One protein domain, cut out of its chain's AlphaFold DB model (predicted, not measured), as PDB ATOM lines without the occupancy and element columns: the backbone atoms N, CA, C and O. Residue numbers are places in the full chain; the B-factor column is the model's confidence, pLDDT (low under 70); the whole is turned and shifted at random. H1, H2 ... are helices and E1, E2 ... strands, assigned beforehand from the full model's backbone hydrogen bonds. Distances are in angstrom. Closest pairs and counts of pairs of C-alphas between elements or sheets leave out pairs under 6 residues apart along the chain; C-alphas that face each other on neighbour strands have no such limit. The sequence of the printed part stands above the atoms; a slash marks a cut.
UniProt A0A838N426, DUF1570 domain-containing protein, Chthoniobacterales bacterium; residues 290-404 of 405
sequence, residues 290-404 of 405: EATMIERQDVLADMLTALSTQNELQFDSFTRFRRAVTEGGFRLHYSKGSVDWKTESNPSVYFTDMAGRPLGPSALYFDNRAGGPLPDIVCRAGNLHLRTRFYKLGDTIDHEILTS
ATOM      1  N   GLU A 290      -2.287  29.498   2.046       95.06
ATOM      2  CA  GLU A 290      -3.677  29.311   2.443       95.06
ATOM      3  C   GLU A 290      -4.547  30.529   2.130       95.06
ATOM      4  O   GLU A 290      -5.594  30.394   1.494       95.06
ATOM      5  N   ALA A 291      -4.093  31.728   2.499       96.06
ATOM      6  CA  ALA A 291      -4.824  32.956   2.201       96.06
ATOM      7  C   ALA A 291      -4.880  33.238   0.690       96.06
ATOM      8  O   ALA A 291      -5.877  33.752   0.187       96.06
ATOM      9  N   THR A 292      -3.837  32.848  -0.051       96.25
ATOM     10  CA  THR A 292      -3.824  32.919  -1.519       96.25
ATOM     11  C   THR A 292      -4.856  31.976  -2.132       96.25
ATOM     12  O   THR A 292      -5.552  32.365  -3.066       96.25
ATOM     13  N   MET A 293      -4.998  30.753  -1.613       95.12
ATOM     14  CA  MET A 293      -6.018  29.813  -2.091       95.12
ATOM     15  C   MET A 293      -7.441  30.303  -1.810       95.12
ATOM     16  O   MET A 293      -8.301  30.144  -2.674       95.12
ATOM     17  N   ILE A 294      -7.681  30.941  -0.660       96.00
ATOM     18  CA  ILE A 294      -8.971  31.584  -0.364       96.00
ATOM     19  C   ILE A 294      -9.256  32.707  -1.364       96.00
ATOM     20  O   ILE A 294     -10.337  32.739  -1.935       96.00
ATOM     21  N   GLU A 295      -8.288  33.582  -1.649       96.38
ATOM     22  CA  GLU A 295      -8.490  34.639  -2.650       96.38
ATOM     23  C   GLU A 295      -8.710  34.071  -4.061       96.38
ATOM     24  O   GLU A 295      -9.546  34.569  -4.806       96.38
ATOM     25  N   ARG A 296      -8.009  32.998  -4.452       96.44
ATOM     26  CA  ARG A 296      -8.265  32.344  -5.748       96.44
ATOM     27  C   ARG A 296      -9.689  31.797  -5.829       96.44
ATOM     28  O   ARG A 296     -10.319  31.911  -6.875       96.44
ATOM     29  N   GLN A 297     -10.178  31.213  -4.738       96.19
ATOM     30  CA  GLN A 297     -11.541  30.708  -4.621       96.19
ATOM     31  C   GLN A 297     -12.578  31.844  -4.717       96.19
ATOM     32  O   GLN A 297     -13.569  31.698  -5.428       96.19
ATOM     33  N   ASP A 298     -12.312  32.974  -4.060       96.94
ATOM     34  CA  ASP A 298     -13.101  34.215  -4.120       96.94
ATOM     35  C   ASP A 298     -13.203  34.739  -5.561       96.94
ATOM     36  O   ASP A 298     -14.289  34.942  -6.098       96.94
ATOM     37  N   VAL A 299     -12.067  34.814  -6.263       98.00
ATOM     38  CA  VAL A 299     -12.019  35.236  -7.669       98.00
ATOM     39  C   VAL A 299     -12.798  34.284  -8.580       98.00
ATOM     40  O   VAL A 299     -13.498  34.741  -9.482       98.00
ATOM     41  N   LEU A 300     -12.709  32.963  -8.377       98.06
ATOM     42  CA  LEU A 300     -13.516  32.008  -9.149       98.06
ATOM     43  C   LEU A 300     -15.016  32.233  -8.932       98.06
ATOM     44  O   LEU A 300     -15.794  32.109  -9.881       98.06
ATOM     45  N   ALA A 301     -15.416  32.567  -7.707       97.94
ATOM     46  CA  ALA A 301     -16.799  32.864  -7.381       97.94
ATOM     47  C   ALA A 301     -17.292  34.135  -8.078       97.94
ATOM     48  O   ALA A 301     -18.339  34.112  -8.729       97.94
ATOM     49  N   ASP A 302     -16.503  35.207  -8.036       97.62
ATOM     50  CA  ASP A 302     -16.810  36.452  -8.741       97.62
ATOM     51  C   ASP A 302     -16.885  36.242 -10.256       97.62
ATOM     52  O   ASP A 302     -17.774  36.776 -10.921       97.62
ATOM     53  N   MET A 303     -15.977  35.437 -10.820       97.88
ATOM     54  CA  MET A 303     -15.981  35.117 -12.248       97.88
ATOM     55  C   MET A 303     -17.232  34.341 -12.647       97.88
ATOM     56  O   MET A 303     -17.823  34.638 -13.686       97.88
ATOM     57  N   LEU A 304     -17.648  33.360 -11.839       97.62
ATOM     58  CA  LEU A 304     -18.881  32.619 -12.083       97.62
ATOM     59  C   LEU A 304     -20.094  33.552 -12.023       97.62
ATOM     60  O   LEU A 304     -20.902  33.555 -12.948       97.62
ATOM     61  N   THR A 305     -20.180  34.388 -10.986       96.75
ATOM     62  CA  THR A 305     -21.260  35.367 -10.830       96.75
ATOM     63  C   THR A 305     -21.321  36.322 -12.016       96.75
ATOM     64  O   THR A 305     -22.388  36.495 -12.608       96.75
ATOM     65  N   ALA A 306     -20.193  36.910 -12.420       95.81
ATOM     66  CA  ALA A 306     -20.136  37.837 -13.545       95.81
ATOM     67  C   ALA A 306     -20.555  37.161 -14.859       95.81
ATOM     68  O   ALA A 306     -21.438  37.664 -15.552       95.81
ATOM     69  N   LEU A 307     -20.005  35.984 -15.172       95.44
ATOM     70  CA  LEU A 307     -20.342  35.269 -16.407       95.44
ATOM     71  C   LEU A 307     -21.808  34.815 -16.438       95.44
ATOM     72  O   LEU A 307     -22.431  34.826 -17.499       95.44
ATOM     73  N   SER A 308     -22.384  34.438 -15.298       93.50
ATOM     74  CA  SER A 308     -23.778  33.997 -15.246       93.50
ATOM     75  C   SER A 308     -24.793  35.134 -15.227       93.50
ATOM     76  O   SER A 308     -25.884  34.962 -15.765       93.50
ATOM     77  N   THR A 309     -24.455  36.290 -14.655       90.31
ATOM     78  CA  THR A 309     -25.393  37.421 -14.531       90.31
ATOM     79  C   THR A 309     -25.233  38.462 -15.634       90.31
ATOM     80  O   THR A 309     -26.227  38.987 -16.117       90.31
ATOM     81  N   GLN A 310     -24.003  38.749 -16.067       86.81
ATOM     82  CA  GLN A 310     -23.710  39.803 -17.046       86.81
ATOM     83  C   GLN A 310     -23.609  39.255 -18.471       86.81
ATOM     84  O   GLN A 310     -23.966  39.942 -19.424       86.81
ATOM     85  N   ASN A 311     -23.120  38.021 -18.626       85.38
ATOM     86  CA  ASN A 311     -23.000  37.353 -19.925       85.38
ATOM     87  C   ASN A 311     -24.096  36.302 -20.163       85.38
ATOM     88  O   ASN A 311     -24.066  35.636 -21.197       85.38
ATOM     89  N   GLU A 312     -25.026  36.137 -19.213       86.81
ATOM     90  CA  GLU A 312     -26.148  35.186 -19.270       86.81
ATOM     91  C   GLU A 312     -25.711  33.733 -19.562       86.81
ATOM     92  O   GLU A 312     -26.449  32.930 -20.138       86.81
ATOM     93  N   LEU A 313     -24.487  33.365 -19.156       88.88
ATOM     94  CA  LEU A 313     -23.944  32.028 -19.377       88.88
ATOM     95  C   LEU A 313     -24.363  31.061 -18.268       88.88
ATOM     96  O   LEU A 313     -24.170  31.301 -17.076       88.88
ATOM     97  N   GLN A 314     -24.861  29.900 -18.681       88.25
ATOM     98  CA  GLN A 314     -25.159  28.783 -17.790       88.25
ATOM     99  C   GLN A 314     -24.058  27.725 -17.886       88.25
ATOM    100  O   GLN A 314     -23.659  27.318 -18.985       88.25
ATOM    101  N   PHE A 315     -23.579  27.265 -16.730       91.25
ATOM    102  CA  PHE A 315     -22.527  26.257 -16.634       91.25
ATOM    103  C   PHE A 315     -23.068  24.982 -15.984       91.25
ATOM    104  O   PHE A 315     -23.314  24.926 -14.787       91.25
ATOM    105  N   ASP A 316     -23.216  23.941 -16.798       84.75
ATOM    106  CA  ASP A 316     -23.614  22.584 -16.401       84.75
ATOM    107  C   ASP A 316     -22.457  21.758 -15.814       84.75
ATOM    108  O   ASP A 316     -22.663  20.697 -15.227       84.75
ATOM    109  N   SER A 317     -21.224  22.226 -15.999       89.88
ATOM    110  CA  SER A 317     -20.015  21.523 -15.601       89.88
ATOM    111  C   SER A 317     -18.880  22.493 -15.295       89.88
ATOM    112  O   SER A 317     -18.687  23.513 -15.969       89.88
ATOM    113  N   PHE A 318     -18.055  22.122 -14.314       93.38
ATOM    114  CA  PHE A 318     -16.877  22.902 -13.942       93.38
ATOM    115  C   PHE A 318     -15.868  23.003 -15.098       93.38
ATOM    116  O   PHE A 318     -15.205  24.020 -15.276       93.38
ATOM    117  N   THR A 319     -15.788  21.974 -15.950       93.50
ATOM    118  CA  THR A 319     -14.939  21.980 -17.151       93.50
ATOM    119  C   THR A 319     -15.341  23.073 -18.137       93.50
ATOM    120  O   THR A 319     -14.462  23.751 -18.672       93.50
ATOM    121  N   ARG A 320     -16.645  23.276 -18.366       93.81
ATOM    122  CA  ARG A 320     -17.141  24.335 -19.254       93.81
ATOM    123  C   ARG A 320     -16.858  25.721 -18.679       93.81
ATOM    124  O   ARG A 320     -16.424  26.591 -19.430       93.81
ATOM    125  N   PHE A 321     -17.050  25.897 -17.372       96.88
ATOM    126  CA  PHE A 321     -16.702  27.134 -16.671       96.88
ATOM    127  C   PHE A 321     -15.205  27.444 -16.777       96.88
ATOM    128  O   PHE A 321     -14.833  28.506 -17.270       96.88
ATOM    129  N   ARG A 322     -14.343  26.474 -16.441       96.69
ATOM    130  CA  ARG A 322     -12.888  26.599 -16.591       96.69
ATOM    131  C   ARG A 322     -12.508  27.027 -18.003       96.69
ATOM    132  O   ARG A 322     -11.746  27.970 -18.157       96.69
ATOM    133  N   ARG A 323     -13.069  26.369 -19.024       94.75
ATOM    134  CA  ARG A 323     -12.800  26.691 -20.429       94.75
ATOM    135  C   ARG A 323     -13.186  28.129 -20.775       94.75
ATOM    136  O   ARG A 323     -12.394  28.828 -21.393       94.75
ATOM    137  N   ALA A 324     -14.373  28.573 -20.359       95.12
ATOM    138  CA  ALA A 324     -14.830  29.939 -20.602       95.12
ATOM    139  C   ALA A 324     -13.888  30.980 -19.979       95.12
ATOM    140  O   ALA A 324     -13.560  31.971 -20.625       95.12
ATOM    141  N   VAL A 325     -13.392  30.719 -18.766       96.56
ATOM    142  CA  VAL A 325     -12.433  31.601 -18.093       96.56
ATOM    143  C   VAL A 325     -11.064  31.582 -18.783       96.56
ATOM    144  O   VAL A 325     -10.512  32.641 -19.078       96.56
ATOM    145  N   THR A 326     -10.503  30.399 -19.061       95.88
ATOM    146  CA  THR A 326      -9.123  30.273 -19.559       95.88
ATOM    147  C   THR A 326      -8.985  30.574 -21.047       95.88
ATOM    148  O   THR A 326      -8.095  31.328 -21.424       95.88
ATOM    149  N   GLU A 327      -9.845  30.012 -21.902       93.25
ATOM    150  CA  GLU A 327      -9.782  30.234 -23.356       93.25
ATOM    151  C   GLU A 327     -10.375  31.591 -23.742       93.25
ATOM    152  O   GLU A 327      -9.900  32.224 -24.681       93.25
ATOM    153  N   GLY A 328     -11.372  32.068 -22.990       89.81
ATOM    154  CA  GLY A 328     -11.934  33.405 -23.172       89.81
ATOM    155  C   GLY A 328     -11.041  34.529 -22.643       89.81
ATOM    156  O   GLY A 328     -11.336  35.696 -22.891       89.81
ATOM    157  N   GLY A 329      -9.970  34.208 -21.904       91.75
ATOM    158  CA  GLY A 329      -9.104  35.207 -21.276       91.75
ATOM    159  C   GLY A 329      -9.866  36.123 -20.313       91.75
ATOM    160  O   GLY A 329      -9.558  37.312 -20.233       91.75
ATOM    161  N   PHE A 330     -10.890  35.592 -19.633       94.44
ATOM    162  CA  PHE A 330     -11.787  36.385 -18.798       94.44
ATOM    163  C   PHE A 330     -11.039  36.949 -17.592       94.44
ATOM    164  O   PHE A 330     -10.318  36.234 -16.889       94.44
ATOM    165  N   ARG A 331     -11.194  38.253 -17.357       95.06
ATOM    166  CA  ARG A 331     -10.497  38.973 -16.295       95.06
ATOM    167  C   ARG A 331     -11.433  39.943 -15.606       95.06
ATOM    168  O   ARG A 331     -12.198  40.641 -16.266       95.06
ATOM    169  N   LEU A 332     -11.302  40.022 -14.291       96.31
ATOM    170  CA  LEU A 332     -12.027  40.978 -13.472       96.31
ATOM    171  C   LEU A 332     -11.134  42.171 -13.145       96.31
ATOM    172  O   LEU A 332      -9.902  42.068 -13.099       96.31
ATOM    173  N   HIS A 333     -11.782  43.309 -12.932       96.62
ATOM    174  CA  HIS A 333     -11.165  44.526 -12.438       96.62
ATOM    175  C   HIS A 333     -11.800  44.871 -11.097       96.62
ATOM    176  O   HIS A 333     -13.022  44.941 -10.992       96.62
ATOM    177  N   TYR A 334     -10.958  45.085 -10.096       95.62
ATOM    178  CA  TYR A 334     -11.350  45.414  -8.739       95.62
ATOM    179  C   TYR A 334     -10.850  46.804  -8.382       95.62
ATOM    180  O   TYR A 334      -9.740  47.182  -8.757       95.62
ATOM    181  N   SER A 335     -11.655  47.517  -7.600       90.88
ATOM    182  CA  SER A 335     -11.299  48.799  -7.005       90.88
ATOM    183  C   SER A 335     -11.697  48.797  -5.536       90.88
ATOM    184  O   SER A 335     -12.832  48.454  -5.194       90.88
ATOM    185  N   LYS A 336     -10.764  49.150  -4.651       84.81
ATOM    186  CA  LYS A 336     -11.030  49.326  -3.220       84.81
ATOM    187  C   LYS A 336     -10.203  50.480  -2.670       84.81
ATOM    188  O   LYS A 336      -8.978  50.410  -2.609       84.81
ATOM    189  N   GLY A 337     -10.877  51.540  -2.226       82.12
ATOM    190  CA  GLY A 337     -10.201  52.744  -1.743       82.12
ATOM    191  C   GLY A 337      -9.383  53.396  -2.860       82.12
ATOM    192  O   GLY A 337      -9.955  53.848  -3.844       82.12
ATOM    193  N   SER A 338      -8.057  53.455  -2.701       77.88
ATOM    194  CA  SER A 338      -7.130  53.947  -3.736       77.88
ATOM    195  C   SER A 338      -6.382  52.836  -4.479       77.88
ATOM    196  O   SER A 338      -5.399  53.128  -5.155       77.88
ATOM    197  N   VAL A 339      -6.764  51.572  -4.278       88.62
ATOM    198  CA  VAL A 339      -6.086  50.421  -4.878       88.62
ATOM    199  C   VAL A 339      -6.973  49.824  -5.957       88.62
ATOM    200  O   VAL A 339      -8.068  49.338  -5.674       88.62
ATOM    201  N   ASP A 340      -6.453  49.809  -7.179       93.06
ATOM    202  CA  ASP A 340      -7.055  49.154  -8.333       93.06
ATOM    203  C   ASP A 340      -6.179  47.977  -8.762       93.06
ATOM    204  O   ASP A 340      -4.952  48.095  -8.851       93.06
ATOM    205  N   TRP A 341      -6.787  46.825  -9.036       94.44
ATOM    206  CA  TRP A 341      -6.059  45.675  -9.565       94.44
ATOM    207  C   TRP A 341      -6.923  44.844 -10.498       94.44
ATOM    208  O   TRP A 341      -8.150  44.843 -10.443       94.44
ATOM    209  N   LYS A 342      -6.257  44.109 -11.386       95.69
ATOM    210  CA  LYS A 342      -6.905  43.141 -12.267       95.69
ATOM    211  C   LYS A 342      -6.518  41.744 -11.836       95.69
ATOM    212  O   LYS A 342      -5.413  41.533 -11.339       95.69
ATOM    213  N   THR A 343      -7.395  40.788 -12.108       96.50
ATOM    214  CA  THR A 343      -7.023  39.378 -12.030       96.50
ATOM    215  C   THR A 343      -5.817  39.102 -12.928       96.50
ATOM    216  O   THR A 343      -5.606  39.772 -13.951       96.50
ATOM    217  N   GLU A 344      -5.038  38.098 -12.534       95.81
ATOM    218  CA  GLU A 344      -3.876  37.579 -13.257       95.81
ATOM    219  C   GLU A 344      -4.078  37.501 -14.775       95.81
ATOM    220  O   GLU A 344      -5.159  37.172 -15.274       95.81
ATOM    221  N   SER A 345      -3.022  37.831 -15.521       94.62
ATOM    222  CA  SER A 345      -3.048  37.853 -16.989       94.62
ATOM    223  C   SER A 345      -3.233  36.464 -17.597       94.62
ATOM    224  O   SER A 345      -3.817  36.357 -18.672       94.62
ATOM    225  N   ASN A 346      -2.774  35.419 -16.903       95.44
ATOM    226  CA  ASN A 346      -3.056  34.024 -17.213       95.44
ATOM    227  C   ASN A 346      -4.103  33.474 -16.224       95.44
ATOM    228  O   ASN A 346      -3.732  33.088 -15.112       95.44
ATOM    229  N   PRO A 347      -5.388  33.362 -16.615       95.62
ATOM    230  CA  PRO A 347      -6.450  32.882 -15.730       95.62
ATOM    231  C   PRO A 347      -6.283  31.424 -15.279       95.62
ATOM    232  O   PRO A 347      -6.932  30.996 -14.329       95.62
ATOM    233  N   SER A 348      -5.393  30.648 -15.909       95.25
ATOM    234  CA  SER A 348      -5.146  29.249 -15.530       95.25
ATOM    235  C   SER A 348      -4.672  29.103 -14.080       95.25
ATOM    236  O   SER A 348      -4.893  28.062 -13.472       95.25
ATOM    237  N   VAL A 349      -4.059  30.146 -13.508       96.12
ATOM    238  CA  VAL A 349      -3.565  30.172 -12.122       96.12
ATOM    239  C   VAL A 349      -4.660  29.958 -11.068       96.12
ATOM    240  O   VAL A 349      -4.378  29.432  -9.996       96.12
ATOM    241  N   TYR A 350      -5.915  30.304 -11.369       97.00
ATOM    242  CA  TYR A 350      -7.045  30.061 -10.464       97.00
ATOM    243  C   TYR A 350      -7.477  28.589 -10.439       97.00
ATOM    244  O   TYR A 350      -8.228  28.177  -9.565       97.00
ATOM    245  N   PHE A 351      -6.973  27.778 -11.372       96.56
ATOM    246  CA  PHE A 351      -7.286  26.355 -11.509       96.56
ATOM    247  C   PHE A 351      -6.090  25.456 -11.173       96.56
ATOM    248  O   PHE A 351      -6.076  24.279 -11.542       96.56
ATOM    249  N   THR A 352      -5.069  25.999 -10.507       95.62
ATOM    250  CA  THR A 352      -3.876  25.260 -10.087       95.62
ATOM    251  C   THR A 352      -3.652  25.351  -8.584       95.62
ATOM    252  O   THR A 352      -4.141  26.261  -7.911       95.62
ATOM    253  N   ASP A 353      -2.894  24.395  -8.051       93.88
ATOM    254  CA  ASP A 353      -2.389  24.469  -6.686       93.88
ATOM    255  C   ASP A 353      -1.281  25.534  -6.539       93.88
ATOM    256  O   ASP A 353      -0.902  26.242  -7.480       93.88
ATOM    257  N   MET A 354      -0.728  25.649  -5.332       92.56
ATOM    258  CA  MET A 354       0.341  26.608  -5.039       92.56
ATOM    259  C   MET A 354       1.685  26.267  -5.706       92.56
ATOM    260  O   MET A 354       2.550  27.133  -5.785       92.56
ATOM    261  N   ALA A 355       1.854  25.045  -6.225       92.94
ATOM    262  CA  ALA A 355       3.006  24.632  -7.029       92.94
ATOM    263  C   ALA A 355       2.764  24.800  -8.544       92.94
ATOM    264  O   ALA A 355       3.622  24.443  -9.349       92.94
ATOM    265  N   GLY A 356       1.601  25.325  -8.949       93.81
ATOM    266  CA  GLY A 356       1.232  25.520 -10.349       93.81
ATOM    267  C   GLY A 356       0.733  24.255 -11.054       93.81
ATOM    268  O   GLY A 356       0.579  24.264 -12.274       93.81
ATOM    269  N   ARG A 357       0.453  23.169 -10.324       94.62
ATOM    270  CA  ARG A 357      -0.096  21.935 -10.902       94.62
ATOM    271  C   ARG A 357      -1.611  22.073 -11.083       94.62
ATOM    272  O   ARG A 357      -2.277  22.520 -10.148       94.62
ATOM    273  N   PRO A 358      -2.182  21.681 -12.235       95.00
ATOM    274  CA  PRO A 358      -3.626  21.748 -12.451       95.00
ATOM    275  C   PRO A 358      -4.420  20.948 -11.416       95.00
ATOM    276  O   PRO A 358      -4.109  19.785 -11.148       95.00
ATOM    277  N   LEU A 359      -5.480  21.550 -10.879       94.62
ATOM    278  CA  LEU A 359      -6.431  20.870 -10.007       94.62
ATOM    279  C   LEU A 359      -7.367  20.000 -10.857       94.62
ATOM    280  O   LEU A 359      -7.997  20.460 -11.815       94.62
ATOM    281  N   GLY A 360      -7.421  18.710 -10.521       93.56
ATOM    282  CA  GLY A 360      -8.291  17.738 -11.175       93.56
ATOM    283  C   GLY A 360      -9.761  17.865 -10.752       93.56
ATOM    284  O   GLY A 360     -10.071  18.561  -9.786       93.56
ATOM    285  N   PRO A 361     -10.678  17.141 -11.417       92.50
ATOM    286  CA  PRO A 361     -12.119  17.215 -11.152       92.50
ATOM    287  C   PRO A 361     -12.538  16.688  -9.769       92.50
ATOM    288  O   PRO A 361     -13.659  16.926  -9.347       92.50
ATOM    289  N   SER A 362     -11.664  15.977  -9.053       91.38
ATOM    290  CA  SER A 362     -11.886  15.596  -7.652       91.38
ATOM    291  C   SER A 362     -11.436  16.668  -6.651       91.38
ATOM    292  O   SER A 362     -11.829  16.619  -5.486       91.38
ATOM    293  N   ALA A 363     -10.602  17.612  -7.094       94.12
ATOM    294  CA  ALA A 363     -10.006  18.654  -6.266       94.12
ATOM    295  C   ALA A 363     -10.672  20.018  -6.467       94.12
ATOM    296  O   ALA A 363     -10.693  20.806  -5.536       94.12
ATOM    297  N   LEU A 364     -11.223  20.308  -7.645       95.69
ATOM    298  CA  LEU A 364     -11.929  21.559  -7.912       95.69
ATOM    299  C   LEU A 364     -13.131  21.292  -8.826       95.69
ATOM    300  O   LEU A 364     -12.956  20.886  -9.979       95.69
ATOM    301  N   TYR A 365     -14.344  21.457  -8.294       96.38
ATOM    302  CA  TYR A 365     -15.583  21.051  -8.965       96.38
ATOM    303  C   TYR A 365     -16.809  21.847  -8.508       96.38
ATOM    304  O   TYR A 365     -16.780  22.537  -7.490       96.38
ATOM    305  N   PHE A 366     -17.897  21.732  -9.276       96.75
ATOM    306  CA  PHE A 366     -19.213  22.228  -8.879       96.75
ATOM    307  C   PHE A 366     -19.966  21.200  -8.048       96.75
ATOM    308  O   PHE A 366     -20.002  20.022  -8.407       96.75
ATOM    309  N   ASP A 367     -20.629  21.672  -7.001       94.81
ATOM    310  CA  ASP A 367     -21.587  20.901  -6.223       94.81
ATOM    311  C   ASP A 367     -22.953  21.601  -6.237       94.81
ATOM    312  O   ASP A 367     -23.105  22.751  -5.817       94.81
ATOM    313  N   ASN A 368     -23.963  20.917  -6.770       90.31
ATOM    314  CA  ASN A 368     -25.279  21.503  -6.991       90.31
ATOM    315  C   ASN A 368     -26.115  21.427  -5.718       90.31
ATOM    316  O   ASN A 368     -26.694  20.392  -5.386       90.31
ATOM    317  N   ARG A 369     -26.242  22.562  -5.035       90.56
ATOM    318  CA  ARG A 369     -27.142  22.707  -3.896       90.56
ATOM    319  C   ARG A 369     -28.551  23.058  -4.366       90.56
ATOM    320  O   ARG A 369     -28.755  24.060  -5.051       90.56
ATOM    321  N   ALA A 370     -29.540  22.271  -3.944       89.69
ATOM    322  CA  ALA A 370     -30.944  22.557  -4.228       89.69
ATOM    323  C   ALA A 370     -31.330  23.972  -3.748       89.69
ATOM    324  O   ALA A 370     -31.080  24.334  -2.600       89.69
ATOM    325  N   GLY A 371     -31.927  24.769  -4.640       86.69
ATOM    326  CA  GLY A 371     -32.358  26.142  -4.354       86.69
ATOM    327  C   GLY A 371     -31.245  27.200  -4.338       86.69
ATOM    328  O   GLY A 371     -31.544  28.370  -4.104       86.69
ATOM    329  N   GLY A 372     -29.983  26.832  -4.592       91.81
ATOM    330  CA  GLY A 372     -28.897  27.795  -4.785       91.81
ATOM    331  C   GLY A 372     -29.048  28.569  -6.105       91.81
ATOM    332  O   GLY A 372     -29.496  27.986  -7.092       91.81
ATOM    333  N   PRO A 373     -28.690  29.868  -6.158       94.38
ATOM    334  CA  PRO A 373     -28.770  30.653  -7.391       94.38
ATOM    335  C   PRO A 373     -27.686  30.277  -8.417       94.38
ATOM    336  O   PRO A 373     -27.883  30.496  -9.606       94.38
ATOM    337  N   LEU A 374     -26.568  29.709  -7.956       95.81
ATOM    338  CA  LEU A 374     -25.451  29.187  -8.746       95.81
ATOM    339  C   LEU A 374     -24.931  27.899  -8.075       95.81
ATOM    340  O   LEU A 374     -25.170  27.719  -6.873       95.81
ATOM    341  N   PRO A 375     -24.247  27.002  -8.813       95.88
ATOM    342  CA  PRO A 375     -23.589  25.842  -8.213       95.88
ATOM    343  C   PRO A 375     -22.531  26.274  -7.193       95.88
ATOM    344  O   PRO A 375     -21.765  27.197  -7.461       95.88
ATOM    345  N   ASP A 376     -22.443  25.585  -6.052       96.38
ATOM    346  CA  ASP A 376     -21.350  25.807  -5.103       96.38
ATOM    347  C   ASP A 376     -20.020  25.419  -5.783       96.38
ATOM    348  O   ASP A 376     -19.959  24.445  -6.537       96.38
ATOM    349  N   ILE A 377     -18.935  26.143  -5.492       97.25
ATOM    350  CA  ILE A 377     -17.584  25.761  -5.935       97.25
ATOM    351  C   ILE A 377     -16.890  25.079  -4.767       97.25
ATOM    352  O   ILE A 377     -16.723  25.689  -3.714       97.25
ATOM    353  N   VAL A 378     -16.441  23.840  -4.948       96.69
ATOM    354  CA  VAL A 378     -15.693  23.096  -3.930       96.69
ATOM    355  C   VAL A 378     -14.242  22.964  -4.361       96.69
ATOM    356  O   VAL A 378     -13.964  22.474  -5.454       96.69
ATOM    357  N   CYS A 379     -13.322  23.368  -3.486       95.31
ATOM    358  CA  CYS A 379     -11.881  23.251  -3.664       95.31
ATOM    359  C   CYS A 379     -11.268  22.440  -2.518       95.31
ATOM    360  O   CYS A 379     -11.373  22.799  -1.349       95.31
ATOM    361  N   ARG A 380     -10.609  21.333  -2.855       92.06
ATOM    362  CA  ARG A 380      -9.863  20.456  -1.951       92.06
ATOM    363  C   ARG A 380      -8.399  20.497  -2.364       92.06
ATOM    364  O   ARG A 380      -7.967  19.725  -3.220       92.06
ATOM    365  N   ALA A 381      -7.650  21.434  -1.790       78.69
ATOM    366  CA  ALA A 381      -6.245  21.633  -2.110       78.69
ATOM    367  C   ALA A 381      -5.433  21.900  -0.836       78.69
ATOM    368  O   ALA A 381      -5.659  22.874  -0.123       78.69
ATOM    369  N   GLY A 382      -4.448  21.038  -0.568       78.12
ATOM    370  CA  GLY A 382      -3.646  21.122   0.652       78.12
ATOM    371  C   GLY A 382      -4.471  20.814   1.902       78.12
ATOM    372  O   GLY A 382      -5.277  19.888   1.896       78.12
ATOM    373  N   ASN A 383      -4.255  21.586   2.967       80.50
ATOM    374  CA  ASN A 383      -4.900  21.380   4.269       80.50
ATOM    375  C   ASN A 383      -6.234  22.128   4.420       80.50
ATOM    376  O   ASN A 383      -6.883  22.008   5.457       80.50
ATOM    377  N   LEU A 384      -6.631  22.922   3.421       83.12
ATOM    378  CA  LEU A 384      -7.885  23.664   3.432       83.12
ATOM    379  C   LEU A 384      -8.845  23.075   2.406       83.12
ATOM    380  O   LEU A 384      -8.549  22.996   1.213       83.12
ATOM    381  N   HIS A 385     -10.018  22.686   2.888       92.69
ATOM    382  CA  HIS A 385     -11.149  22.344   2.045       92.69
ATOM    383  C   HIS A 385     -12.115  23.525   2.068       92.69
ATOM    384  O   HIS A 385     -12.629  23.900   3.120       92.69
ATOM    385  N   LEU A 386     -12.308  24.148   0.913       95.44
ATOM    386  CA  LEU A 386     -13.097  25.358   0.752       95.44
ATOM    387  C   LEU A 386     -14.363  25.045  -0.038       95.44
ATOM    388  O   LEU A 386     -14.344  24.290  -1.012       95.44
ATOM    389  N   ARG A 387     -15.458  25.683   0.354       96.56
ATOM    390  CA  ARG A 387     -16.714  25.705  -0.381       96.56
ATOM    391  C   ARG A 387     -17.178  27.144  -0.513       96.56
ATOM    392  O   ARG A 387     -17.518  27.768   0.486       96.56
ATOM    393  N   THR A 388     -17.257  27.629  -1.742       97.38
ATOM    394  CA  THR A 388     -18.013  28.842  -2.052       97.38
ATOM    395  C   THR A 388     -19.482  28.487  -2.135       97.38
ATOM    396  O   THR A 388     -19.860  27.598  -2.900       97.38
ATOM    397  N   ARG A 389     -20.306  29.207  -1.383       96.19
ATOM    398  CA  ARG A 389     -21.758  29.081  -1.405       96.19
ATOM    399  C   ARG A 389     -22.386  30.372  -1.898       96.19
ATOM    400  O   ARG A 389     -22.173  31.421  -1.304       96.19
ATOM    401  N   PHE A 390     -23.227  30.268  -2.919       96.19
ATOM    402  CA  PHE A 390     -23.948  31.416  -3.469       96.19
ATOM    403  C   PHE A 390     -25.329  31.561  -2.832       96.19
ATOM    404  O   PHE A 390     -26.014  30.565  -2.574       96.19
ATOM    405  N   TYR A 391     -25.766  32.793  -2.598       93.06
ATOM    406  CA  TYR A 391     -27.087  33.128  -2.066       93.06
ATOM    407  C   TYR A 391     -27.620  34.412  -2.708       93.06
ATOM    408  O   TYR A 391     -26.876  35.186  -3.301       93.06
ATOM    409  N   LYS A 392     -28.940  34.615  -2.642       91.25
ATOM    410  CA  LYS A 392     -29.557  35.854  -3.129       91.25
ATOM    411  C   LYS A 392     -29.468  36.933  -2.057       91.25
ATOM    412  O   LYS A 392     -29.806  36.663  -0.904       91.25
ATOM    413  N   LEU A 393     -29.083  38.139  -2.455       85.94
ATOM    414  CA  LEU A 393     -29.116  39.339  -1.628       85.94
ATOM    415  C   LEU A 393     -29.948  40.398  -2.360       85.94
ATOM    416  O   LEU A 393     -29.456  41.120  -3.223       85.94
ATOM    417  N   GLY A 394     -31.250  40.441  -2.071       85.38
ATOM    418  CA  GLY A 394     -32.194  41.194  -2.899       85.38
ATOM    419  C   GLY A 394     -32.211  40.653  -4.332       85.38
ATOM    420  O   GLY A 394     -32.446  39.460  -4.537       85.38
ATOM    421  N   ASP A 395     -31.926  41.525  -5.300       86.12
ATOM    422  CA  ASP A 395     -31.885  41.189  -6.729       86.12
ATOM    423  C   ASP A 395     -30.500  40.729  -7.217       86.12
ATOM    424  O   ASP A 395     -30.348  40.355  -8.381       86.12
ATOM    425  N   THR A 396     -29.480  40.735  -6.352       90.38
ATOM    426  CA  THR A 396     -28.123  40.300  -6.705       90.38
ATOM    427  C   THR A 396     -27.815  38.898  -6.178       90.38
ATOM    428  O   THR A 396     -28.494  38.355  -5.299       90.38
ATOM    429  N   ILE A 397     -26.783  38.283  -6.757       93.62
ATOM    430  CA  ILE A 397     -26.182  37.052  -6.245       93.62
ATOM    431  C   ILE A 397     -24.914  37.448  -5.498       93.62
ATOM    432  O   ILE A 397     -24.054  38.120  -6.064       93.62
ATOM    433  N   ASP A 398     -24.819  37.014  -4.250       93.69
ATOM    434  CA  ASP A 398     -23.639  37.164  -3.403       93.69
ATOM    435  C   ASP A 398     -23.125  35.773  -3.001       93.69
ATOM    436  O   ASP A 398     -23.772  34.747  -3.261       93.69
ATOM    437  N   HIS A 399     -21.947  35.713  -2.393       96.38
ATOM    438  CA  HIS A 399     -21.324  34.464  -1.988       96.38
ATOM    439  C   HIS A 399     -20.597  34.557  -0.645       96.38
ATOM    440  O   HIS A 399     -20.456  35.616  -0.039       96.38
ATOM    441  N   GLU A 400     -20.264  33.389  -0.106       95.75
ATOM    442  CA  GLU A 400     -19.438  33.236   1.088       95.75
ATOM    443  C   GLU A 400     -18.502  32.038   0.926       95.75
ATOM    444  O   GLU A 400     -18.872  31.037   0.299       95.75
ATOM    445  N   ILE A 401     -17.319  32.111   1.532       95.56
ATOM    446  CA  ILE A 401     -16.350  31.016   1.557       95.56
ATOM    447  C   ILE A 401     -16.393  30.327   2.919       95.56
ATOM    448  O   ILE A 401     -16.044  30.877   3.964       95.56
ATOM    449  N   LEU A 402     -16.790  29.061   2.896       93.75
ATOM    450  CA  LEU A 402     -16.859  28.196   4.063       93.75
ATOM    451  C   LEU A 402     -15.716  27.187   4.032       93.75
ATOM    452  O   LEU A 402     -15.339  26.689   2.972       93.75
ATOM    453  N   THR A 403     -15.217  26.810   5.204       88.88
ATOM    454  CA  THR A 403     -14.471  25.556   5.328       88.88
ATOM    455  C   THR A 403     -15.449  24.399   5.198       88.88
ATOM    456  O   THR A 403     -16.409  24.330   5.968       88.88
ATOM    457  N   SER A 404     -15.238  23.519   4.228       74.19
ATOM    458  CA  SER A 404     -16.032  22.300   4.086       74.19
ATOM    459  C   SER A 404     -15.432  21.162   4.901       74.19
ATOM    460  O   SER A 404     -14.209  21.063   4.988       74.19
TER     461      SER A 404
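AT A GLANCE: This is residues 290 to 404 of the 405 residues of the protein "DUF1570 domain-containing protein" of Chthoniobacterales bacterium (UniProt A0A838N426). A strongly twisted sheet of four strands, E3 to E6, has the long helix H1 running slantwise over one face, with H2 near the E3 edge, and a two-stranded hairpin, E1 and E2, sticks out from this body with its residues 335 to 340. The short helix H3 packs on H1 and H2. The printed part has 115 residues, in the order H1 H2 E1 E2 H3 E3 E4 E5 E6; both sheets, E3 - E4 - E5 - E6 and E1 - E2, are antiparallel and the class is mixed. The whole is compact, with a radius of gyration of the C-alphas of 13.6 A and spans of 39 by 37 by 27 A.

HOW THE PARTS SIT: E3 (364 to 367), E4 (376 to 381), E5 (384 to 393) and E6 (396 to 403) form a meander, each strand the antiparallel neighbour of the one before, only just strongly twisted, with C-alphas up to 4.5 A off the best plane. Each successive pair is a hairpin: N 365 and O 378 are 3.0 A apart, N 379 and O 386 2.8 A, and N 389 and O 400 2.9 A, within hydrogen-bond range. H1 (290 to 309) is on the sheet at a height over the sheet of 7.7 A, over E5 and only just over E4, with 3 C-alphas there; on the local plane it stands at 34 degrees to E5. Its closest C-alphas to E5 are those of Ala 301 and Thr 388, 6.8 A apart. H2 (318 to 327) is on the sheet too; the closest C-alphas of H2 and E3, Phe 318 and Tyr 365, are 5.5 A apart. With H1 and H2 on one face, the domain has two layers, helices on one face of a sheet. H1 and H2 are close but not clearly touching, Leu 304 and Phe 321 having the closest C-alphas at 7.5 A, and about perpendicular at 89 degrees. H3 (347 to 351) is not on the sheet; it touches H1, with residues 296 to 300 of H1 alone, the closest C-alphas being Arg 296 and Tyr 350 at 5.4 A, and touches H2, with Thr 326 and Pro 347 closest at 5.3 A. E1 (333 to 336) and E2 (339 to 342) form a hairpin, with N 334 and O 341 2.8 A apart; both are apart from H1. Every O i to N i+4 pair is within range in H1 and H2; in H3 it is 0 of 1, with 2 of 2 O i to N i+3 pairs.

IN THESE COORDINATES: H1 is 28.7 A long from C-alpha 290 at (-3.677, 29.311, 2.443); E5 is 26.9 A long, and E6 23.4 A, ending at C-alpha 403 at (-14.471, 25.556, 5.328).

THE WHOLE: The C-alphas farthest apart, Ser 338 and Ala 370, are 39.4 A apart. The printed part has no cut; the link from H3 to E3 is long, 12 residues. No printed residue is under 70 in pLDDT.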